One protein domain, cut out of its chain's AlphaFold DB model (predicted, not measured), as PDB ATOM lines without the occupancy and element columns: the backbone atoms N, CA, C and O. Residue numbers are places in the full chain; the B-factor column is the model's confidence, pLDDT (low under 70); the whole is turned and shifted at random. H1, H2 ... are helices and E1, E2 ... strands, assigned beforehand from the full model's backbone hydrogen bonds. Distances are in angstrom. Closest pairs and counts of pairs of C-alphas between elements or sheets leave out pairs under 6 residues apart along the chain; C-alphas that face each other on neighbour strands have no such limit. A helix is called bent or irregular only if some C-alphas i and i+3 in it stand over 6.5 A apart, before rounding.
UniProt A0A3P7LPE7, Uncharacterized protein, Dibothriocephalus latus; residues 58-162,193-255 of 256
ATOM      1  N   ASP A  58     -39.859  34.664  11.839       46.72
ATOM      2  CA  ASP A  58     -38.416  34.584  12.077       46.72
ATOM      3  C   ASP A  58     -37.690  33.753  11.004       46.72
ATOM      4  O   ASP A  58     -36.699  34.219  10.443       46.72
ATOM      5  N   SER A  59     -38.225  32.582  10.627       54.59
ATOM      6  CA  SER A  59     -37.631  31.743   9.568       54.59
ATOM      7  C   SER A  59     -37.622  32.444   8.208       54.59
ATOM      8  O   SER A  59     -36.661  32.347   7.452       54.59
ATOM      9  N   PHE A  60     -38.650  33.246   7.932       47.81
ATOM     10  CA  PHE A  60     -38.746  34.010   6.694       47.81
ATOM     11  C   PHE A  60     -37.776  35.205   6.648       47.81
ATOM     12  O   PHE A  60     -37.296  35.592   5.578       47.81
ATOM     13  N   ILE A  61     -37.477  35.818   7.796       52.50
ATOM     14  CA  ILE A  61     -36.474  36.885   7.897       52.50
ATOM     15  C   ILE A  61     -35.064  36.315   7.724       52.50
ATOM     16  O   ILE A  61     -34.243  36.937   7.040       52.50
ATOM     17  N   ASP A  62     -34.789  35.142   8.291       56.72
ATOM     18  CA  ASP A  62     -33.508  34.457   8.120       56.72
ATOM     19  C   ASP A  62     -33.308  33.984   6.677       56.72
ATOM     20  O   ASP A  62     -32.247  34.241   6.104       56.72
ATOM     21  N   ASP A  63     -34.355  33.470   6.029       58.09
ATOM     22  CA  ASP A  63     -34.381  33.188   4.591       58.09
ATOM     23  C   ASP A  63     -34.030  34.429   3.763       58.09
ATOM     24  O   ASP A  63     -33.185  34.383   2.870       58.09
ATOM     25  N   LEU A  64     -34.620  35.587   4.075       59.03
ATOM     26  CA  LEU A  64     -34.294  36.841   3.393       59.03
ATOM     27  C   LEU A  64     -32.870  37.316   3.680       59.03
ATOM     28  O   LEU A  64     -32.257  37.925   2.804       59.03
ATOM     29  N   ARG A  65     -32.323  37.067   4.874       61.69
ATOM     30  CA  ARG A  65     -30.924  37.375   5.198       61.69
ATOM     31  C   ARG A  65     -29.974  36.452   4.437       61.69
ATOM     32  O   ARG A  65     -28.986  36.952   3.903       61.69
ATOM     33  N   ALA A  66     -30.281  35.163   4.330       59.75
ATOM     34  CA  ALA A  66     -29.522  34.195   3.546       59.75
ATOM     35  C   ALA A  66     -29.589  34.533   2.052       59.75
ATOM     36  O   ALA A  66     -28.551  34.680   1.414       59.75
ATOM     37  N   VAL A  67     -30.781  34.817   1.510       64.19
ATOM     38  CA  VAL A  67     -30.957  35.358   0.150       64.19
ATOM     39  C   VAL A  67     -30.134  36.620  -0.027       64.19
ATOM     40  O   VAL A  67     -29.421  36.740  -1.013       64.19
ATOM     41  N   ARG A  68     -30.187  37.557   0.922       62.25
ATOM     42  CA  ARG A  68     -29.359  38.764   0.882       62.25
ATOM     43  C   ARG A  68     -27.873  38.428   0.940       62.25
ATOM     44  O   ARG A  68     -27.133  39.058   0.221       62.25
ATOM     45  N   ARG A  69     -27.388  37.441   1.684       62.69
ATOM     46  CA  ARG A  69     -25.964  37.055   1.620       62.69
ATOM     47  C   ARG A  69     -25.595  36.429   0.272       62.69
ATOM     48  O   ARG A  69     -24.562  36.762  -0.293       62.69
ATOM     49  N   ILE A  70     -26.467  35.595  -0.288       61.88
ATOM     50  CA  ILE A  70     -26.262  34.955  -1.594       61.88
ATOM     51  C   ILE A  70     -26.320  35.994  -2.741       61.88
ATOM     52  O   ILE A  70     -25.558  35.891  -3.703       61.88
ATOM     53  N   VAL A  71     -27.211  36.990  -2.645       60.81
ATOM     54  CA  VAL A  71     -27.550  37.964  -3.704       60.81
ATOM     55  C   VAL A  71     -26.876  39.337  -3.523       60.81
ATOM     56  O   VAL A  71     -26.507  39.962  -4.513       60.81
ATOM     57  N   ALA A  72     -26.694  39.832  -2.296       50.72
ATOM     58  CA  ALA A  72     -26.270  41.209  -1.983       50.72
ATOM     59  C   ALA A  72     -24.751  41.446  -2.002       50.72
ATOM     60  O   ALA A  72     -24.303  42.532  -1.648       50.72
ATOM     61  N   GLU A  73     -23.955  40.489  -2.480       53.44
ATOM     62  CA  GLU A  73     -22.603  40.811  -2.961       53.44
ATOM     63  C   GLU A  73     -22.627  41.637  -4.262       53.44
ATOM     64  O   GLU A  73     -21.600  42.167  -4.675       53.44
ATOM     65  N   ASP A  74     -23.784  41.777  -4.919       49.69
ATOM     66  CA  ASP A  74     -23.937  42.611  -6.109       49.69
ATOM     67  C   ASP A  74     -24.500  43.997  -5.723       49.69
ATOM     68  O   ASP A  74     -25.686  44.155  -5.423       49.69
ATOM     69  N   SER A  75     -23.634  45.021  -5.738       49.38
ATOM     70  CA  SER A  75     -23.925  46.432  -5.397       49.38
ATOM     71  C   SER A  75     -25.054  47.069  -6.231       49.38
ATOM     72  O   SER A  75     -25.428  48.221  -5.998       49.38
ATOM     73  N   LYS A  76     -25.571  46.366  -7.242       53.91
ATOM     74  CA  LYS A  76     -26.473  46.897  -8.264       53.91
ATOM     75  C   LYS A  76     -27.963  46.831  -7.904       53.91
ATOM     76  O   LYS A  76     -28.766  47.462  -8.592       53.91
ATOM     77  N   TYR A  77     -28.367  46.089  -6.869       55.78
ATOM     78  CA  TYR A  77     -29.788  45.804  -6.617       55.78
ATOM     79  C   TYR A  77     -30.319  46.442  -5.324       55.78
ATOM     80  O   TYR A  77     -29.794  46.220  -4.239       55.78
ATOM     81  N   ASN A  78     -31.401  47.226  -5.447       50.16
ATOM     82  CA  ASN A  78     -32.067  47.891  -4.322       50.16
ATOM     83  C   ASN A  78     -32.904  46.884  -3.498       50.16
ATOM     84  O   ASN A  78     -33.756  46.170  -4.031       50.16
ATOM     85  N   LEU A  79     -32.626  46.832  -2.193       53.81
ATOM     86  CA  LEU A  79     -32.998  45.783  -1.235       53.81
ATOM     87  C   LEU A  79     -34.421  45.899  -0.656       53.81
ATOM     88  O   LEU A  79     -34.825  45.033   0.130       53.81
ATOM     89  N   GLU A  80     -35.176  46.940  -1.016       55.09
ATOM     90  CA  GLU A  80     -36.506  47.208  -0.447       55.09
ATOM     91  C   GLU A  80     -37.621  46.321  -1.037       55.09
ATOM     92  O   GLU A  80     -38.589  46.018  -0.348       55.09
ATOM     93  N   ASN A  81     -37.451  45.791  -2.257       54.25
ATOM     94  CA  ASN A  81     -38.478  44.997  -2.960       54.25
ATOM     95  C   ASN A  81     -38.167  43.488  -3.055       54.25
ATOM     96  O   ASN A  81     -38.740  42.776  -3.878       54.25
ATOM     97  N   VAL A  82     -37.256  42.968  -2.225       56.19
ATOM     98  CA  VAL A  82     -36.745  41.584  -2.342       56.19
ATOM     99  C   VAL A  82     -37.856  40.530  -2.210       56.19
ATOM    100  O   VAL A  82     -37.830  39.548  -2.947       56.19
ATOM    101  N   LYS A  83     -38.875  40.744  -1.361       56.09
ATOM    102  CA  LYS A  83     -39.970  39.771  -1.166       56.09
ATOM    103  C   LYS A  83     -40.753  39.476  -2.451       56.09
ATOM    104  O   LYS A  83     -40.980  38.315  -2.755       56.09
ATOM    105  N   SER A  84     -41.127  40.501  -3.221       59.25
ATOM    106  CA  SER A  84     -41.895  40.315  -4.463       59.25
ATOM    107  C   SER A  84     -41.019  39.916  -5.654       59.25
ATOM    108  O   SER A  84     -41.494  39.277  -6.585       59.25
ATOM    109  N   LEU A  85     -39.728  40.265  -5.633       58.00
ATOM    110  CA  LEU A  85     -38.793  39.963  -6.722       58.00
ATOM    111  C   LEU A  85     -38.254  38.524  -6.681       58.00
ATOM    112  O   LEU A  85     -37.977  37.957  -7.735       58.00
ATOM    113  N   VAL A  86     -38.139  37.915  -5.496       62.75
ATOM    114  CA  VAL A  86     -37.627  36.541  -5.293       62.75
ATOM    115  C   VAL A  86     -38.514  35.463  -5.934       62.75
ATOM    116  O   VAL A  86     -38.041  34.357  -6.220       62.75
ATOM    117  N   GLU A  87     -39.778  35.773  -6.211       67.69
ATOM    118  CA  GLU A  87     -40.712  34.877  -6.905       67.69
ATOM    119  C   GLU A  87     -40.689  35.050  -8.431       67.69
ATOM    120  O   GLU A  87     -41.153  34.178  -9.165       67.69
ATOM    121  N   LEU A  88     -40.107  36.143  -8.934       73.25
ATOM    122  CA  LEU A  88     -40.150  36.492 -10.348       73.25
ATOM    123  C   LEU A  88     -38.920  35.972 -11.095       73.25
ATOM    124  O   LEU A  88     -37.794  36.422 -10.901       73.25
ATOM    125  N   ASP A  89     -39.149  35.083 -12.052       80.00
ATOM    126  CA  ASP A  89     -38.112  34.524 -12.923       80.00
ATOM    127  C   ASP A  89     -37.278  35.596 -13.690       80.00
ATOM    128  O   ASP A  89     -36.053  35.464 -13.764       80.00
ATOM    129  N   PRO A  90     -37.845  36.738 -14.159       84.06
ATOM    130  CA  PRO A  90     -37.059  37.825 -14.755       84.06
ATOM    131  C   PRO A  90     -36.034  38.477 -13.819       84.06
ATOM    132  O   PRO A  90     -35.019  38.989 -14.294       84.06
ATOM    133  N   PHE A  91     -36.281  38.494 -12.505       84.44
ATOM    134  CA  PHE A  91     -35.305  38.993 -11.537       84.44
ATOM    135  C   PHE A  91     -34.074  38.086 -11.520       84.44
ATOM    136  O   PHE A  91     -32.964  38.562 -11.752       84.44
ATOM    137  N   TRP A  92     -34.284  36.777 -11.375       88.75
ATOM    138  CA  TRP A  92     -33.208  35.786 -11.381       88.75
ATOM    139  C   TRP A  92     -32.452  35.741 -12.702       88.75
ATOM    140  O   TRP A  92     -31.236  35.570 -12.694       88.75
ATOM    141  N   LYS A  93     -33.132  35.974 -13.831       89.56
ATOM    142  CA  LYS A  93     -32.471  36.133 -15.131       89.56
ATOM    143  C   LYS A  93     -31.467  37.281 -15.117       89.56
ATOM    144  O   LYS A  93     -30.343  37.111 -15.578       89.56
ATOM    145  N   ARG A  94     -31.845  38.445 -14.574       87.06
ATOM    146  CA  ARG A  94     -30.930  39.591 -14.460       87.06
ATOM    147  C   ARG A  94     -29.747  39.281 -13.546       87.06
ATOM    148  O   ARG A  94     -28.635  39.628 -13.920       87.06
ATOM    149  N   CYS A  95     -29.979  38.629 -12.408       85.44
ATOM    150  CA  CYS A  95     -28.913  38.243 -11.475       85.44
ATOM    151  C   CYS A  95     -27.971  37.189 -12.076       85.44
ATOM    152  O   CYS A  95     -26.760  37.264 -11.910       85.44
ATOM    153  N   CYS A  96     -28.504  36.213 -12.818       90.56
ATOM    154  CA  CYS A  96     -27.681  35.240 -13.530       90.56
ATOM    155  C   CYS A  96     -26.796  35.926 -14.565       90.56
ATOM    156  O   CYS A  96     -25.595  35.693 -14.586       90.56
ATOM    157  N   LEU A  97     -27.385  36.773 -15.411       89.81
ATOM    158  CA  LEU A  97     -26.674  37.406 -16.521       89.81
ATOM    159  C   LEU A  97     -25.745  38.549 -16.081       89.81
ATOM    160  O   LEU A  97     -24.874  38.928 -16.859       89.81
ATOM    161  N   SER A  98     -25.890  39.093 -14.865       88.56
ATOM    162  CA  SER A  98     -24.905  40.035 -14.309       88.56
ATOM    163  C   SER A  98     -23.599  39.341 -13.929       88.56
ATOM    164  O   SER A  98     -22.537  39.945 -14.062       88.56
ATOM    165  N   ARG A  99     -23.672  38.077 -13.491       88.88
ATOM    166  CA  ARG A  99     -22.526  37.312 -12.983       88.88
ATOM    167  C   ARG A  99     -21.958  36.317 -13.993       88.88
ATOM    168  O   ARG A  99     -20.745  36.172 -14.105       88.88
ATOM    169  N   TRP A 100     -22.821  35.653 -14.756       92.62
ATOM    170  CA  TRP A 100     -22.455  34.674 -15.777       92.62
ATOM    171  C   TRP A 100     -22.987  35.126 -17.142       92.62
ATOM    172  O   TRP A 100     -24.191  35.033 -17.388       92.62
ATOM    173  N   PRO A 101     -22.110  35.572 -18.065       89.88
ATOM    174  CA  PRO A 101     -22.530  36.081 -19.375       89.88
ATOM    175  C   PRO A 101     -23.315  35.067 -20.215       89.88
ATOM    176  O   PRO A 101     -24.145  35.446 -21.038       89.88
ATOM    177  N   VAL A 102     -23.050  33.772 -20.011       92.69
ATOM    178  CA  VAL A 102     -23.703  32.665 -20.713       92.69
ATOM    179  C   VAL A 102     -24.221  31.664 -19.685       92.69
ATOM    180  O   VAL A 102     -23.450  31.108 -18.902       92.69
ATOM    181  N   VAL A 103     -25.533  31.420 -19.706       94.50
ATOM    182  CA  VAL A 103     -26.214  30.437 -18.853       94.50
ATOM    183  C   VAL A 103     -27.171  29.619 -19.710       94.50
ATOM    184  O   VAL A 103     -28.079  30.163 -20.337       94.50
ATOM    185  N   ASP A 104     -26.971  28.305 -19.717       94.88
ATOM    186  CA  ASP A 104     -27.857  27.355 -20.384       94.88
ATOM    187  C   ASP A 104     -29.000  26.963 -19.441       94.88
ATOM    188  O   ASP A 104     -28.919  25.993 -18.689       94.88
ATOM    189  N   VAL A 105     -30.072  27.754 -19.458       94.88
ATOM    190  CA  VAL A 105     -31.214  27.584 -18.547       94.88
ATOM    191  C   VAL A 105     -31.975  26.270 -18.753       94.88
ATOM    192  O   VAL A 105     -32.660  25.809 -17.837       94.88
ATOM    193  N   ILE A 106     -31.819  25.625 -19.914       95.50
ATOM    194  CA  ILE A 106     -32.473  24.346 -20.218       95.50
ATOM    195  C   ILE A 106     -31.941  23.256 -19.280       95.50
ATOM    196  O   ILE A 106     -32.729  22.488 -18.722       95.50
ATOM    197  N   LYS A 107     -30.630  23.250 -18.997       94.00
ATOM    198  CA  LYS A 107     -30.000  22.328 -18.026       94.00
ATOM    199  C   LYS A 107     -30.533  22.482 -16.604       94.00
ATOM    200  O   LYS A 107     -30.440  21.548 -15.811       94.00
ATOM    201  N   HIS A 108     -31.110  23.640 -16.312       95.06
ATOM    202  CA  HIS A 108     -31.654  24.022 -15.016       95.06
ATOM    203  C   HIS A 108     -33.193  23.918 -14.995       95.06
ATOM    204  O   HIS A 108     -33.868  24.538 -14.172       95.06
ATOM    205  N   GLY A 109     -33.781  23.126 -15.899       93.69
ATOM    206  CA  GLY A 109     -35.223  22.880 -15.963       93.69
ATOM    207  C   GLY A 109     -36.041  24.125 -16.299       93.69
ATOM    208  O   GLY A 109     -37.131  24.293 -15.758       93.69
ATOM    209  N   ASN A 110     -35.505  24.998 -17.158       94.75
ATOM    210  CA  ASN A 110     -36.136  26.246 -17.585       94.75
ATOM    211  C   ASN A 110     -36.458  27.227 -16.438       94.75
ATOM    212  O   ASN A 110     -37.394  28.014 -16.550       94.75
ATOM    213  N   SER A 111     -35.690  27.193 -15.342       94.06
ATOM    214  CA  SER A 111     -35.857  28.098 -14.198       94.06
ATOM    215  C   SER A 111     -34.594  28.921 -13.963       94.06
ATOM    216  O   SER A 111     -33.541  28.372 -13.627       94.06
ATOM    217  N   TRP A 112     -34.696  30.250 -14.076       93.44
ATOM    218  CA  TRP A 112     -33.575  31.144 -13.769       93.44
ATOM    219  C   TRP A 112     -33.259  31.157 -12.279       93.44
ATOM    220  O   TRP A 112     -32.096  31.285 -11.906       93.44
ATOM    221  N   LYS A 113     -34.271  30.975 -11.422       91.75
ATOM    222  CA  LYS A 113     -34.074  30.817  -9.977       91.75
ATOM    223  C   LYS A 113     -33.202  29.602  -9.667       91.75
ATOM    224  O   LYS A 113     -32.212  29.732  -8.953       91.75
ATOM    225  N   ARG A 114     -33.536  28.438 -10.240       94.56
ATOM    226  CA  ARG A 114     -32.721  27.224 -10.095       94.56
ATOM    227  C   ARG A 114     -31.311  27.444 -10.631       94.56
ATOM    228  O   ARG A 114     -30.358  27.203  -9.901       94.56
ATOM    229  N   ALA A 115     -31.193  27.956 -11.858       95.81
ATOM    230  CA  ALA A 115     -29.898  28.228 -12.476       95.81
ATOM    231  C   ALA A 115     -29.023  29.119 -11.585       95.81
ATOM    232  O   ALA A 115     -27.850  28.826 -11.387       95.81
ATOM    233  N   PHE A 116     -29.595  30.169 -10.992       93.56
ATOM    234  CA  PHE A 116     -28.863  31.050 -10.093       93.56
ATOM    235  C   PHE A 116     -28.317  30.305  -8.872       93.56
ATOM    236  O   PHE A 116     -27.125  30.406  -8.594       93.56
ATOM    237  N   PHE A 117     -29.161  29.557  -8.153       93.38
ATOM    238  CA  PHE A 117     -28.737  28.860  -6.934       93.38
ATOM    239  C   PHE A 117     -27.711  27.770  -7.206       93.38
ATOM    240  O   PHE A 117     -26.719  27.690  -6.490       93.38
ATOM    241  N   GLU A 118     -27.916  26.976  -8.253       96.62
ATOM    242  CA  GLU A 118     -26.976  25.922  -8.641       96.62
ATOM    243  C   GLU A 118     -25.611  26.518  -8.981       96.62
ATOM    244  O   GLU A 118     -24.606  26.158  -8.372       96.62
ATOM    245  N   LYS A 119     -25.577  27.527  -9.860       95.06
ATOM    246  CA  LYS A 119     -24.324  28.178 -10.258       95.06
ATOM    247  C   LYS A 119     -23.657  28.944  -9.122       95.06
ATOM    248  O   LYS A 119     -22.430  29.001  -9.059       95.06
ATOM    249  N   ARG A 120     -24.443  29.548  -8.228       91.75
ATOM    250  CA  ARG A 120     -23.905  30.259  -7.069       91.75
ATOM    251  C   ARG A 120     -23.284  29.289  -6.075       91.75
ATOM    252  O   ARG A 120     -22.194  29.555  -5.586       91.75
ATOM    253  N   LEU A 121     -23.942  28.168  -5.803       94.06
ATOM    254  CA  LEU A 121     -23.411  27.161  -4.895       94.06
ATOM    255  C   LEU A 121     -22.150  26.503  -5.474       94.06
ATOM    256  O   LEU A 121     -21.165  26.353  -4.756       94.06
ATOM    257  N   GLU A 122     -22.138  26.204  -6.777       95.06
ATOM    258  CA  GLU A 122     -20.937  25.771  -7.503       95.06
ATOM    259  C   GLU A 122     -19.769  26.745  -7.297       95.06
ATOM    260  O   GLU A 122     -18.662  26.316  -6.979       95.06
ATOM    261  N   GLU A 123     -20.004  28.045  -7.488       92.31
ATOM    262  CA  GLU A 123     -18.993  29.093  -7.328       92.31
ATOM    263  C   GLU A 123     -18.490  29.190  -5.880       92.31
ATOM    264  O   GLU A 123     -17.283  29.239  -5.657       92.31
ATOM    265  N   MET A 124     -19.397  29.164  -4.898       91.25
ATOM    266  CA  MET A 124     -19.040  29.219  -3.477       91.25
ATOM    267  C   MET A 124     -18.185  28.021  -3.053       91.25
ATOM    268  O   MET A 124     -17.207  28.197  -2.332       91.25
ATOM    269  N   ILE A 125     -18.518  26.817  -3.527       92.62
ATOM    270  CA  ILE A 125     -17.725  25.606  -3.281       92.62
ATOM    271  C   ILE A 125     -16.339  25.731  -3.928       92.62
ATOM    272  O   ILE A 125     -15.333  25.445  -3.285       92.62
ATOM    273  N   GLN A 126     -16.273  26.202  -5.176       91.94
ATOM    274  CA  GLN A 126     -15.014  26.371  -5.913       91.94
ATOM    275  C   GLN A 126     -14.089  27.427  -5.292       91.94
ATOM    276  O   GLN A 126     -12.875  27.323  -5.423       91.94
ATOM    277  N   GLN A 127     -14.645  28.437  -4.625       89.12
ATOM    278  CA  GLN A 127     -13.888  29.511  -3.974       89.12
ATOM    279  C   GLN A 127     -13.575  29.221  -2.499       89.12
ATOM    280  O   GLN A 127     -12.889  30.014  -1.851       89.12
ATOM    281  N   TYR A 128     -14.069  28.110  -1.950       89.62
ATOM    282  CA  TYR A 128     -13.827  27.753  -0.559       89.62
ATOM    283  C   TYR A 128     -12.378  27.324  -0.345       89.62
ATOM    284  O   TYR A 128     -11.924  26.341  -0.926       89.62
ATOM    285  N   ILE A 129     -11.682  28.023   0.550       86.69
ATOM    286  CA  ILE A 129     -10.320  27.713   0.970       86.69
ATOM    287  C   ILE A 129     -10.373  27.079   2.368       86.69
ATOM    288  O   ILE A 129     -10.657  27.780   3.350       86.69
ATOM    289  N   PRO A 130     -10.073  25.774   2.509       85.06
ATOM    290  CA  PRO A 130     -10.096  25.117   3.808       85.06
ATOM    291  C   PRO A 130      -9.135  25.784   4.802       85.06
ATOM    292  O   PRO A 130      -7.933  25.914   4.559       85.06
ATOM    293  N   GLY A 131      -9.679  26.198   5.948       77.31
ATOM    294  CA  GLY A 131      -8.930  26.847   7.028       77.31
ATOM    295  C   GLY A 131      -8.780  28.371   6.913       77.31
ATOM    296  O   GLY A 131      -8.235  28.968   7.847       77.31
ATOM    297  N   GLU A 132      -9.272  28.984   5.831       79.56
ATOM    298  CA  GLU A 132      -9.318  30.446   5.645       79.56
ATOM    299  C   GLU A 132     -10.742  30.962   5.409       79.56
ATOM    300  O   GLU A 132     -11.154  31.933   6.042       79.56
ATOM    301  N   THR A 133     -11.516  30.303   4.543       79.44
ATOM    302  CA  THR A 133     -12.913  30.666   4.285       79.44
ATOM    303  C   THR A 133     -13.807  30.185   5.425       79.44
ATOM    304  O   THR A 133     -13.661  29.068   5.924       79.44
ATOM    305  N   TYR A 134     -14.756  31.023   5.846       72.06
ATOM    306  CA  TYR A 134     -15.666  30.694   6.937       72.06
ATOM    307  C   TYR A 134     -16.722  29.670   6.468       72.06
ATOM    308  O   TYR A 134     -17.519  29.993   5.586       72.06
ATOM    309  N   PRO A 135     -16.758  28.445   7.030       72.75
ATOM    310  CA  PRO A 135     -17.605  27.358   6.523       72.75
ATOM    311  C   PRO A 135     -19.102  27.666   6.632       72.75
ATOM    312  O   PRO A 135     -19.866  27.309   5.738       72.75
ATOM    313  N   VAL A 136     -19.503  28.423   7.659       75.88
ATOM    314  CA  VAL A 136     -20.901  28.816   7.906       75.88
ATOM    315  C   VAL A 136     -21.511  29.551   6.708       75.88
ATOM    316  O   VAL A 136     -22.708  29.451   6.481       75.88
ATOM    317  N   TRP A 137     -20.712  30.238   5.882       80.44
ATOM    318  CA  TRP A 137     -21.231  30.914   4.688       80.44
ATOM    319  C   TRP A 137     -21.824  29.941   3.665       80.44
ATOM    320  O   TRP A 137     -22.830  30.256   3.031       80.44
ATOM    321  N   ILE A 138     -21.228  28.756   3.509       86.44
ATOM    322  CA  ILE A 138     -21.778  27.702   2.649       86.44
ATOM    323  C   ILE A 138     -22.967  27.032   3.335       86.44
ATOM    324  O   ILE A 138     -23.955  26.739   2.669       86.44
ATOM    325  N   GLU A 139     -22.909  26.822   4.651       86.94
ATOM    326  CA  GLU A 139     -23.997  26.202   5.417       86.94
ATOM    327  C   GLU A 139     -25.293  27.021   5.346       86.94
ATOM    328  O   GLU A 139     -26.337  26.486   4.981       86.94
ATOM    329  N   GLU A 140     -25.213  28.328   5.597       84.50
ATOM    330  CA  GLU A 140     -26.348  29.252   5.489       84.50
ATOM    331  C   GLU A 140     -26.890  29.314   4.056       84.50
ATOM    332  O   GLU A 140     -28.101  29.359   3.831       84.50
ATOM    333  N   ALA A 141     -25.997  29.299   3.061       85.94
ATOM    334  CA  ALA A 141     -26.418  29.278   1.669       85.94
ATOM    335  C   ALA A 141     -27.147  27.975   1.316       85.94
ATOM    336  O   ALA A 141     -28.139  28.009   0.589       85.94
ATOM    337  N   LEU A 142     -26.686  26.838   1.847       90.12
ATOM    338  CA  LEU A 142     -27.312  25.532   1.657       90.12
ATOM    339  C   LEU A 142     -28.706  25.464   2.271       90.12
ATOM    340  O   LEU A 142     -29.601  24.918   1.631       90.12
ATOM    341  N   GLU A 143     -28.908  26.019   3.468       86.69
ATOM    342  CA  GLU A 143     -30.222  26.028   4.127       86.69
ATOM    343  C   GLU A 143     -31.299  26.655   3.240       86.69
ATOM    344  O   GLU A 143     -32.388  26.093   3.104       86.69
ATOM    345  N   PHE A 144     -30.961  27.745   2.549       82.75
ATOM    346  CA  PHE A 144     -31.891  28.423   1.654       82.75
ATOM    347  C   PHE A 144     -31.935  27.830   0.234       82.75
ATOM    348  O   PHE A 144     -32.998  27.730  -0.383       82.75
ATOM    349  N   ALA A 145     -30.783  27.464  -0.334       89.06
ATOM    350  CA  ALA A 145     -30.681  27.048  -1.733       89.06
ATOM    351  C   ALA A 145     -31.131  25.597  -1.970       89.06
ATOM    352  O   ALA A 145     -31.583  25.275  -3.074       89.06
ATOM    353  N   ALA A 146     -31.030  24.725  -0.958       91.88
ATOM    354  CA  ALA A 146     -31.248  23.283  -1.095       91.88
ATOM    355  C   ALA A 146     -32.562  22.870  -1.787       91.88
ATOM    356  O   ALA A 146     -32.515  21.944  -2.598       91.88
ATOM    357  N   PRO A 147     -33.720  23.525  -1.563       92.38
ATOM    358  CA  PRO A 147     -34.966  23.158  -2.239       92.38
ATOM    359  C   PRO A 147     -34.948  23.373  -3.758       92.38
ATOM    360  O   PRO A 147     -35.755  22.785  -4.479       92.38
ATOM    361  N   PHE A 148     -34.067  24.244  -4.257       92.88
ATOM    362  CA  PHE A 148     -34.035  24.635  -5.666       92.88
ATOM    363  C   PHE A 148     -32.976  23.879  -6.467       92.88
ATOM    364  O   PHE A 148     -33.146  23.738  -7.678       92.88
ATOM    365  N   VAL A 149     -31.929  23.388  -5.801       96.19
ATOM    366  CA  VAL A 149     -30.763  22.737  -6.409       96.19
ATOM    367  C   VAL A 149     -31.081  21.288  -6.784       96.19
ATOM    368  O   VAL A 149     -31.347  20.442  -5.934       96.19
ATOM    369  N   LYS A 150     -31.012  21.006  -8.083       97.88
ATOM    370  CA  LYS A 150     -31.107  19.679  -8.701       97.88
ATOM    371  C   LYS A 150     -29.810  19.235  -9.374       97.88
ATOM    372  O   LYS A 150     -29.648  18.051  -9.663       97.88
ATOM    373  N   ARG A 151     -28.903  20.160  -9.663       97.50
ATOM    374  CA  ARG A 151     -27.644  19.898 -10.357       97.50
ATOM    375  C   ARG A 151     -26.508  20.691  -9.723       97.50
ATOM    376  O   ARG A 151     -26.660  21.884  -9.493       97.50
ATOM    377  N   LEU A 152     -25.371  20.033  -9.517       97.19
ATOM    378  CA  LEU A 152     -24.087  20.673  -9.241       97.19
ATOM    379  C   LEU A 152     -23.008  20.123 -10.174       97.19
ATOM    380  O   LEU A 152     -22.847  18.912 -10.284       97.19
ATOM    381  N   ASP A 153     -22.265  21.014 -10.823       95.75
ATOM    382  CA  ASP A 153     -21.072  20.726 -11.625       95.75
ATOM    383  C   ASP A 153     -19.857  21.452 -11.016       95.75
ATOM    384  O   ASP A 153     -19.537  22.599 -11.345       95.75
ATOM    385  N   ILE A 154     -19.201  20.782 -10.067       94.50
ATOM    386  CA  ILE A 154     -18.047  21.292  -9.321       94.50
ATOM    387  C   ILE A 154     -16.781  20.999 -10.122       94.50
ATOM    388  O   ILE A 154     -16.331  19.858 -10.227       94.50
ATOM    389  N   LYS A 155     -16.183  22.051 -10.677       92.00
ATOM    390  CA  LYS A 155     -15.050  21.946 -11.612       92.00
ATOM    391  C   LYS A 155     -13.678  22.109 -10.974       92.00
ATOM    392  O   LYS A 155     -12.665  21.916 -11.651       92.00
ATOM    393  N   GLU A 156     -13.664  22.550  -9.730       90.06
ATOM    394  CA  GLU A 156     -12.471  22.891  -8.979       90.06
ATOM    395  C   GLU A 156     -12.802  22.839  -7.488       90.06
ATOM    396  O   GLU A 156     -13.922  23.168  -7.099       90.06
ATOM    397  N   MET A 157     -11.837  22.449  -6.660       88.69
ATOM    398  CA  MET A 157     -11.902  22.638  -5.214       88.69
ATOM    399  C   MET A 157     -10.521  23.034  -4.718       88.69
ATOM    400  O   MET A 157      -9.536  22.365  -5.032       88.69
ATOM    401  N   LEU A 158     -10.451  24.123  -3.954       86.88
ATOM    402  CA  LEU A 158      -9.171  24.621  -3.476       86.88
ATOM    403  C   LEU A 158      -8.656  23.749  -2.325       86.88
ATOM    404  O   LEU A 158      -9.429  23.328  -1.455       86.88
ATOM    405  N   PRO A 159      -7.344  23.481  -2.298       82.62
ATOM    406  CA  PRO A 159      -6.734  22.688  -1.259       82.62
ATOM    407  C   PRO A 159      -6.599  23.528   0.010       82.62
ATOM    408  O   PRO A 159      -6.536  24.761  -0.046       82.62
ATOM    409  N   PRO A 160      -6.474  22.881   1.171       81.19
ATOM    410  CA  PRO A 160      -6.171  23.591   2.398       81.19
ATOM    411  C   PRO A 160      -4.862  24.364   2.316       81.19
ATOM    412  O   PRO A 160      -3.849  23.873   1.806       81.19
ATOM    413  N   VAL A 161      -4.842  25.538   2.942       76.06
ATOM    414  CA  VAL A 161      -3.614  26.325   3.037       76.06
ATOM    415  C   VAL A 161      -2.686  25.706   4.074       76.06
ATOM    416  O   VAL A 161      -2.998  25.594   5.263       76.06
ATOM    417  N   ARG A 162      -1.484  25.332   3.626       69.81
ATOM    418  CA  ARG A 162      -0.399  24.916   4.516       69.81
ATOM    419  C   ARG A 162       0.029  26.102   5.375       69.81
ATOM    420  O   ARG A 162       0.721  27.006   4.911       69.81
ATOM    421  N   ALA A 193      -4.875  18.545   5.678       64.50
ATOM    422  CA  ALA A 193      -6.159  19.161   5.883       64.50
ATOM    423  C   ALA A 193      -7.060  18.657   4.754       64.50
ATOM    424  O   ALA A 193      -6.609  18.390   3.640       64.50
ATOM    425  N   ASP A 194      -8.307  18.409   5.107       74.88
ATOM    426  CA  ASP A 194      -9.299  17.899   4.176       74.88
ATOM    427  C   ASP A 194      -9.825  19.057   3.315       74.88
ATOM    428  O   ASP A 194      -9.717  20.230   3.697       74.88
ATOM    429  N   HIS A 195     -10.380  18.736   2.146       82.50
ATOM    430  CA  HIS A 195     -11.079  19.725   1.323       82.50
ATOM    431  C   HIS A 195     -12.371  20.190   2.020       82.50
ATOM    432  O   HIS A 195     -12.666  19.813   3.158       82.50
ATOM    433  N   LEU A 196     -13.181  21.011   1.339       88.50
ATOM    434  CA  LEU A 196     -14.583  21.133   1.736       88.50
ATOM    435  C   LEU A 196     -15.202  19.731   1.794       88.50
ATOM    436  O   LEU A 196     -15.135  18.984   0.815       88.50
ATOM    437  N   ASP A 197     -15.824  19.392   2.922       91.25
ATOM    438  CA  ASP A 197     -16.512  18.116   3.076       91.25
ATOM    439  C   ASP A 197     -17.751  18.074   2.167       91.25
ATOM    440  O   ASP A 197     -18.847  18.503   2.535       91.25
ATOM    441  N   LEU A 198     -17.585  17.540   0.953       93.00
ATOM    442  CA  LEU A 198     -18.700  17.361   0.025       93.00
ATOM    443  C   LEU A 198     -19.753  16.402   0.573       93.00
ATOM    444  O   LEU A 198     -20.910  16.513   0.181       93.00
ATOM    445  N   GLY A 199     -19.402  15.492   1.488       94.38
ATOM    446  CA  GLY A 199     -20.390  14.628   2.127       94.38
ATOM    447  C   GLY A 199     -21.438  15.441   2.887       94.38
ATOM    448  O   GLY A 199     -22.635  15.179   2.755       94.38
ATOM    449  N   PHE A 200     -21.009  16.490   3.595       93.69
ATOM    450  CA  PHE A 200     -21.908  17.433   4.259       93.69
ATOM    451  C   PHE A 200     -22.795  18.195   3.263       93.69
ATOM    452  O   PHE A 200     -24.012  18.269   3.449       93.69
ATOM    453  N   VAL A 201     -22.204  18.720   2.183       95.19
ATOM    454  CA  VAL A 201     -22.935  19.453   1.134       95.19
ATOM    455  C   VAL A 201     -24.002  18.558   0.498       95.19
ATOM    456  O   VAL A 201     -25.177  18.920   0.451       95.19
ATOM    457  N   ILE A 202     -23.615  17.356   0.067       96.75
ATOM    458  CA  ILE A 202     -24.492  16.373  -0.582       96.75
ATOM    459  C   ILE A 202     -25.639  15.974   0.351       96.75
ATOM    460  O   ILE A 202     -26.788  15.920  -0.082       96.75
ATOM    461  N   ALA A 203     -25.369  15.761   1.640       95.81
ATOM    462  CA  ALA A 203     -26.398  15.391   2.611       95.81
ATOM    463  C   ALA A 203     -27.494  16.464   2.792       95.81
ATOM    464  O   ALA A 203     -28.625  16.137   3.164       95.81
ATOM    465  N   LYS A 204     -27.187  17.743   2.538       95.44
ATOM    466  CA  LYS A 204     -28.158  18.849   2.615       95.44
ATOM    467  C   LYS A 204     -29.020  18.972   1.352       95.44
ATOM    468  O   LYS A 204     -30.172  19.395   1.443       95.44
ATOM    469  N   LEU A 205     -28.510  18.567   0.190       96.81
ATOM    470  CA  LEU A 205     -29.143  18.766  -1.119       96.81
ATOM    471  C   LEU A 205     -30.076  17.616  -1.523       96.81
ATOM    472  O   LEU A 205     -29.910  16.996  -2.566       96.81
ATOM    473  N   LYS A 206     -31.115  17.363  -0.724       95.88
ATOM    474  CA  LYS A 206     -31.997  16.179  -0.835       95.88
ATOM    475  C   LYS A 206     -32.677  15.956  -2.194       95.88
ATOM    476  O   LYS A 206     -33.142  14.849  -2.460       95.88
ATOM    477  N   PHE A 207     -32.781  16.985  -3.034       96.50
ATOM    478  CA  PHE A 207     -33.420  16.922  -4.356       96.50
ATOM    479  C   PHE A 207     -32.417  16.957  -5.518       96.50
ATOM    480  O   PHE A 207     -32.826  17.115  -6.669       96.50
ATOM    481  N   MET A 208     -31.117  16.832  -5.231       98.00
ATOM    482  CA  MET A 208     -30.074  16.828  -6.247       98.00
ATOM    483  C   MET A 208     -30.119  15.549  -7.088       98.00
ATOM    484  O   MET A 208     -29.921  14.444  -6.600       98.00
ATOM    485  N   GLU A 209     -30.318  15.718  -8.387       97.88
ATOM    486  CA  GLU A 209     -30.401  14.641  -9.371       97.88
ATOM    487  C   GLU A 209     -29.074  14.428 -10.108       97.88
ATOM    488  O   GLU A 209     -28.812  13.334 -10.604       97.88
ATOM    489  N   HIS A 210     -28.231  15.460 -10.195       98.06
ATOM    490  CA  HIS A 210     -26.989  15.425 -10.965       98.06
ATOM    491  C   HIS A 210     -25.832  16.013 -10.162       98.06
ATOM    492  O   HIS A 210     -25.892  17.169  -9.747       98.06
ATOM    493  N   LEU A 211     -24.758  15.244 -10.008       97.69
ATOM    494  CA  LEU A 211     -23.528  15.682  -9.361       97.69
ATOM    495  C   LEU A 211     -22.323  15.369 -10.252       97.69
ATOM    496  O   LEU A 211     -21.990  14.206 -10.468       97.69
ATOM    497  N   GLY A 212     -21.657  16.415 -10.729       96.38
ATOM    498  CA  GLY A 212     -20.338  16.359 -11.349       96.38
ATOM    499  C   GLY A 212     -19.287  16.908 -10.392       96.38
ATOM    500  O   GLY A 212     -19.476  17.991  -9.838       96.38
ATOM    501  N   VAL A 213     -18.192  16.176 -10.175       93.44
ATOM    502  CA  VAL A 213     -17.092  16.618  -9.304       93.44
ATOM    503  C   VAL A 213     -15.741  16.393  -9.971       93.44
ATOM    504  O   VAL A 213     -15.443  15.298 -10.453       93.44
ATOM    505  N   GLN A 214     -14.904  17.431  -9.940       89.94
ATOM    506  CA  GLN A 214     -13.498  17.386 -10.331       89.94
ATOM    507  C   GLN A 214     -12.628  17.902  -9.182       89.94
ATOM    508  O   GLN A 214     -12.706  19.072  -8.804       89.94
ATOM    509  N   TYR A 215     -11.759  17.040  -8.656       82.62
ATOM    510  CA  TYR A 215     -10.750  17.416  -7.661       82.62
ATOM    511  C   TYR A 215      -9.530  17.976  -8.377       82.62
ATOM    512  O   TYR A 215      -8.543  17.286  -8.637       82.62
ATOM    513  N   ARG A 216      -9.656  19.231  -8.795       83.06
ATOM    514  CA  ARG A 216      -8.627  19.960  -9.528       83.06
ATOM    515  C   ARG A 216      -8.447  21.333  -8.907       83.06
ATOM    516  O   ARG A 216      -9.384  21.863  -8.326       83.06
ATOM    517  N   VAL A 217      -7.255  21.886  -9.091       80.50
ATOM    518  CA  VAL A 217      -6.909  23.277  -8.803       80.50
ATOM    519  C   VAL A 217      -6.438  23.885 -10.110       80.50
ATOM    520  O   VAL A 217      -5.600  23.309 -10.814       80.50
ATOM    521  N   ARG A 218      -7.018  25.014 -10.493       79.94
ATOM    522  CA  ARG A 218      -6.650  25.738 -11.704       79.94
ATOM    523  C   ARG A 218      -5.640  26.811 -11.332       79.94
ATOM    524  O   ARG A 218      -5.609  27.315 -10.218       79.94
ATOM    525  N   ASN A 219      -4.808  27.189 -12.299       75.12
ATOM    526  CA  ASN A 219      -3.906  28.334 -12.167       75.12
ATOM    527  C   ASN A 219      -2.922  28.265 -10.973       75.12
ATOM    528  O   ASN A 219      -2.531  29.309 -10.462       75.12
ATOM    529  N   CYS A 220      -2.454  27.073 -10.565       69.19
ATOM    530  CA  CYS A 220      -1.483  26.911  -9.462       69.19
ATOM    531  C   CYS A 220      -0.165  27.695  -9.653       69.19
ATOM    532  O   CYS A 220       0.602  27.875  -8.706       69.19
ATOM    533  N   GLY A 221       0.115  28.152 -10.879       76.62
ATOM    534  CA  GLY A 221       1.307  28.924 -11.211       76.62
ATOM    535  C   GLY A 221       2.585  28.180 -10.824       76.62
ATOM    536  O   GLY A 221       2.706  26.976 -11.038       76.62
ATOM    537  N   LEU A 222       3.534  28.903 -10.229       76.88
ATOM    538  CA  LEU A 222       4.816  28.355  -9.772       76.88
ATOM    539  C   LEU A 222       4.728  27.632  -8.412       76.88
ATOM    540  O   LEU A 222       5.688  26.982  -8.014       76.88
ATOM    541  N   ASN A 223       3.588  27.710  -7.713       73.12
ATOM    542  CA  ASN A 223       3.367  27.095  -6.396       73.12
ATOM    543  C   ASN A 223       2.663  25.731  -6.506       73.12
ATOM    544  O   ASN A 223       1.868  25.360  -5.640       73.12
ATOM    545  N   PHE A 224       2.904  25.011  -7.603       77.31
ATOM    546  CA  PHE A 224       2.322  23.697  -7.841       77.31
ATOM    547  C   PHE A 224       2.866  22.662  -6.851       77.31
ATOM    548  O   PHE A 224       4.075  22.484  -6.719       77.31
ATOM    549  N   GLU A 225       1.962  21.912  -6.224       75.81
ATOM    550  CA  GLU A 225       2.304  20.724  -5.446       75.81
ATOM    551  C   GLU A 225       1.277  19.616  -5.701       75.81
ATOM    552  O   GLU A 225       0.072  19.859  -5.665       75.81
ATOM    553  N   TRP A 226       1.725  18.367  -5.862       74.00
ATOM    554  CA  TRP A 226       0.826  17.213  -6.033       74.00
ATOM    555  C   TRP A 226      -0.186  17.054  -4.893       74.00
ATOM    556  O   TRP A 226      -1.297  16.572  -5.105       74.00
ATOM    557  N   SER A 227       0.175  17.491  -3.684       74.50
ATOM    558  CA  SER A 227      -0.717  17.486  -2.525       74.50
ATOM    559  C   SER A 227      -1.955  18.368  -2.686       74.50
ATOM    560  O   SER A 227      -2.945  18.114  -2.014       74.50
ATOM    561  N   GLN A 228      -1.935  19.357  -3.585       73.38
ATOM    562  CA  GLN A 228      -3.072  20.250  -3.845       73.38
ATOM    563  C   GLN A 228      -4.248  19.551  -4.543       73.38
ATOM    564  O   GLN A 228      -5.350  20.077  -4.562       73.38
ATOM    565  N   PHE A 229      -4.020  18.366  -5.111       75.00
ATOM    566  CA  PHE A 229      -5.021  17.595  -5.853       75.00
ATOM    567  C   PHE A 229      -5.463  16.337  -5.086       75.00
ATOM    568  O   PHE A 229      -6.102  15.448  -5.648       75.00
ATOM    569  N   GLN A 230      -5.069  16.200  -3.815       75.31
ATOM    570  CA  GLN A 230      -5.309  14.981  -3.045       75.31
ATOM    571  C   GLN A 230      -6.740  14.904  -2.520       75.31
ATOM    572  O   GLN A 230      -7.076  15.530  -1.525       75.31
ATOM    573  N   PHE A 231      -7.553  14.038  -3.114       82.62
ATOM    574  CA  PHE A 231      -8.788  13.577  -2.488       82.62
ATOM    575  C   PHE A 231      -8.444  12.609  -1.344       82.62
ATOM    576  O   PHE A 231      -7.987  11.489  -1.597       82.62
ATOM    577  N   THR A 232      -8.566  13.049  -0.087       86.12
ATOM    578  CA  THR A 232      -8.085  12.263   1.060       86.12
ATOM    579  C   THR A 232      -8.977  11.048   1.324       86.12
ATOM    580  O   THR A 232     -10.127  10.964   0.888       86.12
ATOM    581  N   GLY A 233      -8.475  10.079   2.097       88.81
ATOM    582  CA  GLY A 233      -9.301   8.948   2.539       88.81
ATOM    583  C   GLY A 233     -10.513   9.380   3.379       88.81
ATOM    584  O   GLY A 233     -11.552   8.723   3.330       88.81
ATOM    585  N   ARG A 234     -10.404  10.501   4.110       89.19
ATOM    586  CA  ARG A 234     -11.518  11.093   4.866       89.19
ATOM    587  C   ARG A 234     -12.541  11.729   3.932       89.19
ATOM    588  O   ARG A 234     -13.725  11.425   4.081       89.19
ATOM    589  N   ASP A 235     -12.080  12.487   2.935       88.81
ATOM    590  CA  ASP A 235     -12.944  13.055   1.895       88.81
ATOM    591  C   ASP A 235     -13.739  11.936   1.195       88.81
ATOM    592  O   ASP A 235     -14.965  11.987   1.104       88.81
ATOM    593  N   CYS A 236     -13.057  10.856   0.793       91.25
ATOM    594  CA  CYS A 236     -13.666   9.696   0.141       91.25
ATOM    595  C   CYS A 236     -14.696   8.981   1.026       91.25
ATOM    596  O   CYS A 236     -15.779   8.609   0.565       91.25
ATOM    597  N   LEU A 237     -14.395   8.797   2.314       93.88
ATOM    598  CA  LEU A 237     -15.316   8.146   3.238       93.88
ATOM    599  C   LEU A 237     -16.577   8.986   3.474       93.88
ATOM    600  O   LEU A 237     -17.676   8.432   3.483       93.88
ATOM    601  N   SER A 238     -16.432  10.300   3.667       94.50
ATOM    602  CA  SER A 238     -17.577  11.198   3.849       94.50
ATOM    603  C   SER A 238     -18.429  11.265   2.579       94.50
ATOM    604  O   SER A 238     -19.637  11.017   2.615       94.50
ATOM    605  N   PHE A 239     -17.775  11.466   1.432       94.69
ATOM    606  CA  PHE A 239     -18.407  11.499   0.118       94.69
ATOM    607  C   PHE A 239     -19.185  10.212  -0.178       94.69
ATOM    608  O   PHE A 239     -20.377  10.256  -0.471       94.69
ATOM    609  N   SER A 240     -18.544   9.046  -0.049       95.81
ATOM    610  CA  SER A 240     -19.180   7.754  -0.345       95.81
ATOM    611  C   SER A 240     -20.376   7.457   0.562       95.81
ATOM    612  O   SER A 240     -21.381   6.928   0.086       95.81
ATOM    613  N   LYS A 241     -20.312   7.828   1.849       97.06
ATOM    614  CA  LYS A 241     -21.453   7.710   2.770       97.06
ATOM    615  C   LYS A 241     -22.627   8.579   2.331       97.06
ATOM    616  O   LYS A 241     -23.752   8.087   2.318       97.06
ATOM    617  N   ALA A 242     -22.366   9.831   1.958       96.94
ATOM    618  CA  ALA A 242     -23.404  10.754   1.517       96.94
ATOM    619  C   ALA A 242     -24.049  10.299   0.203       96.94
ATOM    620  O   ALA A 242     -25.270  10.237   0.121       96.94
ATOM    621  N   ILE A 243     -23.245   9.885  -0.783       97.25
ATOM    622  CA  ILE A 243     -23.743   9.328  -2.049       97.25
ATOM    623  C   ILE A 243     -24.599   8.085  -1.804       97.25
ATOM    624  O   ILE A 243     -25.692   7.979  -2.348       97.25
ATOM    625  N   LYS A 244     -24.140   7.159  -0.951       96.88
ATOM    626  CA  LYS A 244     -24.892   5.939  -0.624       96.88
ATOM    627  C   LYS A 244     -26.246   6.235   0.032       96.88
ATOM    628  O   LYS A 244     -27.174   5.451  -0.134       96.88
ATOM    629  N   ALA A 245     -26.341   7.319   0.799       96.88
ATOM    630  CA  ALA A 245     -27.568   7.737   1.471       96.88
ATOM    631  C   ALA A 245     -28.488   8.604   0.589       96.88
ATOM    632  O   ALA A 245     -29.591   8.930   1.017       96.88
ATOM    633  N   HIS A 246     -28.048   9.010  -0.606       97.38
ATOM    634  CA  HIS A 246     -28.784   9.953  -1.439       97.38
ATOM    635  C   HIS A 246     -29.864   9.252  -2.273       97.38
ATOM    636  O   HIS A 246     -29.565   8.374  -3.075       97.38
ATOM    637  N   GLU A 247     -31.122   9.668  -2.122       96.88
ATOM    638  CA  GLU A 247     -32.268   8.972  -2.731       96.88
ATOM    639  C   GLU A 247     -32.639   9.488  -4.129       96.88
ATOM    640  O   GLU A 247     -33.217   8.755  -4.927       96.88
ATOM    641  N   SER A 248     -32.315  10.744  -4.442       97.25
ATOM    642  CA  SER A 248     -32.718  11.404  -5.694       97.25
ATOM    643  C   SER A 248     -31.601  11.522  -6.735       97.25
ATOM    644  O   SER A 248     -31.860  11.994  -7.838       97.25
ATOM    645  N   LEU A 249     -30.378  11.079  -6.415       97.88
ATOM    646  CA  LEU A 249     -29.228  11.232  -7.307       97.88
ATOM    647  C   LEU A 249     -29.326  10.223  -8.454       97.88
ATOM    648  O   LEU A 249     -29.357   9.016  -8.227       97.88
ATOM    649  N   VAL A 250     -29.344  10.724  -9.686       97.44
ATOM    650  CA  VAL A 250     -29.467   9.916 -10.908       97.44
ATOM    651  C   VAL A 250     -28.144   9.865 -11.663       97.44
ATOM    652  O   VAL A 250     -27.774   8.824 -12.202       97.44
ATOM    653  N   VAL A 251     -27.419  10.983 -11.699       97.44
ATOM    654  CA  VAL A 251     -26.163  11.112 -12.440       97.44
ATOM    655  C   VAL A 251     -25.039  11.479 -11.484       97.44
ATOM    656  O   VAL A 251     -25.094  12.516 -10.824       97.44
ATOM    657  N   LEU A 252     -24.006  10.638 -11.452       96.94
ATOM    658  CA  LEU A 252     -22.751  10.896 -10.758       96.94
ATOM    659  C   LEU A 252     -21.603  10.869 -11.770       96.94
ATOM    660  O   LEU A 252     -21.301   9.824 -12.346       96.94
ATOM    661  N   GLU A 253     -20.947  12.008 -11.953       95.38
ATOM    662  CA  GLU A 253     -19.796  12.169 -12.838       95.38
ATOM    663  C   GLU A 253     -18.561  12.529 -12.010       95.38
ATOM    664  O   GLU A 253     -18.453  13.618 -11.449       95.38
ATOM    665  N   LEU A 254     -17.606  11.604 -11.934       90.62
ATOM    666  CA  LEU A 254     -16.304  11.847 -11.318       90.62
ATOM    667  C   LEU A 254     -15.277  12.010 -12.430       90.62
ATOM    668  O   LEU A 254     -14.901  11.037 -13.086       90.62
ATOM    669  N   VAL A 255     -14.847  13.247 -12.666       81.31
ATOM    670  CA  VAL A 255     -13.880  13.540 -13.724       81.31
ATOM    671  C   VAL A 255     -12.492  13.586 -13.103       81.31
ATOM    672  O   VAL A 255     -12.224  14.371 -12.192       81.31
TER     673      VAL A 255
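AT A GLANCE: This is residues 58 to 162 and 193 to 255 of the 256 residues of an uncharacterized protein of Dibothriocephalus latus (UniProt A0A3P7LPE7). The helical hairpin H5 and H6 makes the middle, with a small sheet of E1, E2 and E3 next to H5 on one side and H1, H2 and H3 on the other. H7 and H9 lie side by side, set off from one face of the sheet, and residues 221 to 226 stick out. The printed part has 168 residues, with nine named helices and three named strands in the order H1 H2 H3 H4 H5 H6 E1 H7 E2 H8 H9 E3; the sheet E1 E2 E3 is parallel and the class is mostly helix. The whole is compact, with a radius of gyration of the C-alphas of 16.5 A, and spans 47 by 38 by 34 A.

HOW THE PARTS SIT: Start at H1, residues 58 to 71, which touches H6, residues 136 to 145, closest at the C-alphas of Ala 66 and Ala 141, 6.1 A apart. H2, residues 79 to 85, is close to H1 but not clearly touching, its Val 82 C-alpha 7.8 A from that of Leu 64; it is irregular, with C-alphas 80 and 83 8.2 A apart. H3, residues 89 to 99, touches residues 112 to 116 alone of H5, residues 112 to 126, closest at the C-alphas of Trp 92 and Trp 112, 5.2 A. H4, residues 105 to 108, touches H5 only at the corner, through residues 112 to 115 alone of H5, closest at the C-alphas of His 108 and Ala 115, 5.2 A. H5 and H6 form a hairpin at a shallow tilt of 20 degrees, opposite ways, with the C-alphas of Phe 117 and Ala 145 closest at 5.8 A. H5 only grazes the sheet, with its residues 114 to 126. In that sheet E1, residues 151 to 154, is parallel to E2, residues 210 to 214, with N 152 and O 210 within hydrogen-bond range at 2.9 A. E2 is parallel to E3, residues 251 to 255, with N 211 and O 251 at 2.9 A. H7, residues 198 to 204, touches H9, residues 233 to 245, closest at the C-alphas of Gly 199 and Phe 239, 4.2 A, at a shallow tilt of 26 degrees, the same way; neither is on the sheet. H8, residues 226 to 229, touches no helix. E2, H8, H9 and E3 make a strand-helix-strand unit, two parallel neighbour strands with helices between, and its crossover is right-handed. Every O i to N i+4 pair is within hydrogen-bond range in H1, H5, H7 and H9, against 6 of 7 in H3, 5 of 6 in H6 and 1 of 3 in H2, where 2 of 4 O i to N i+3 pairs are; H4 and H8 are too short for an O i to N i+4 pair.

IN THESE COORDINATES: Find C-alpha 58 at (-38.416, 34.584, 12.077), where H1 begins its 19.5 A. H3 is 15.8 A long, H5 20.7 A, from C-alpha 112 at (-33.575, 31.144, -13.769), and H9 18.3 A. E1 measures 9.8 A, E2 13.6 A and E3 12.6 A, ending at C-alpha 255, (-13.880, 13.540, -13.724).

THE WHOLE: The C-alphas farthest apart, those of Asp 58 and Leu 222, are 48.8 A apart. Residues 163 to 192 are not printed, and C-alphas 162 and 193 stand 8.3 A apart across the cut. The link from E2 to H8 is long. Confidence is under 70 at residues 58 to 87, 162, 193 and 220; the mean pLDDT of the printed part is 83.0.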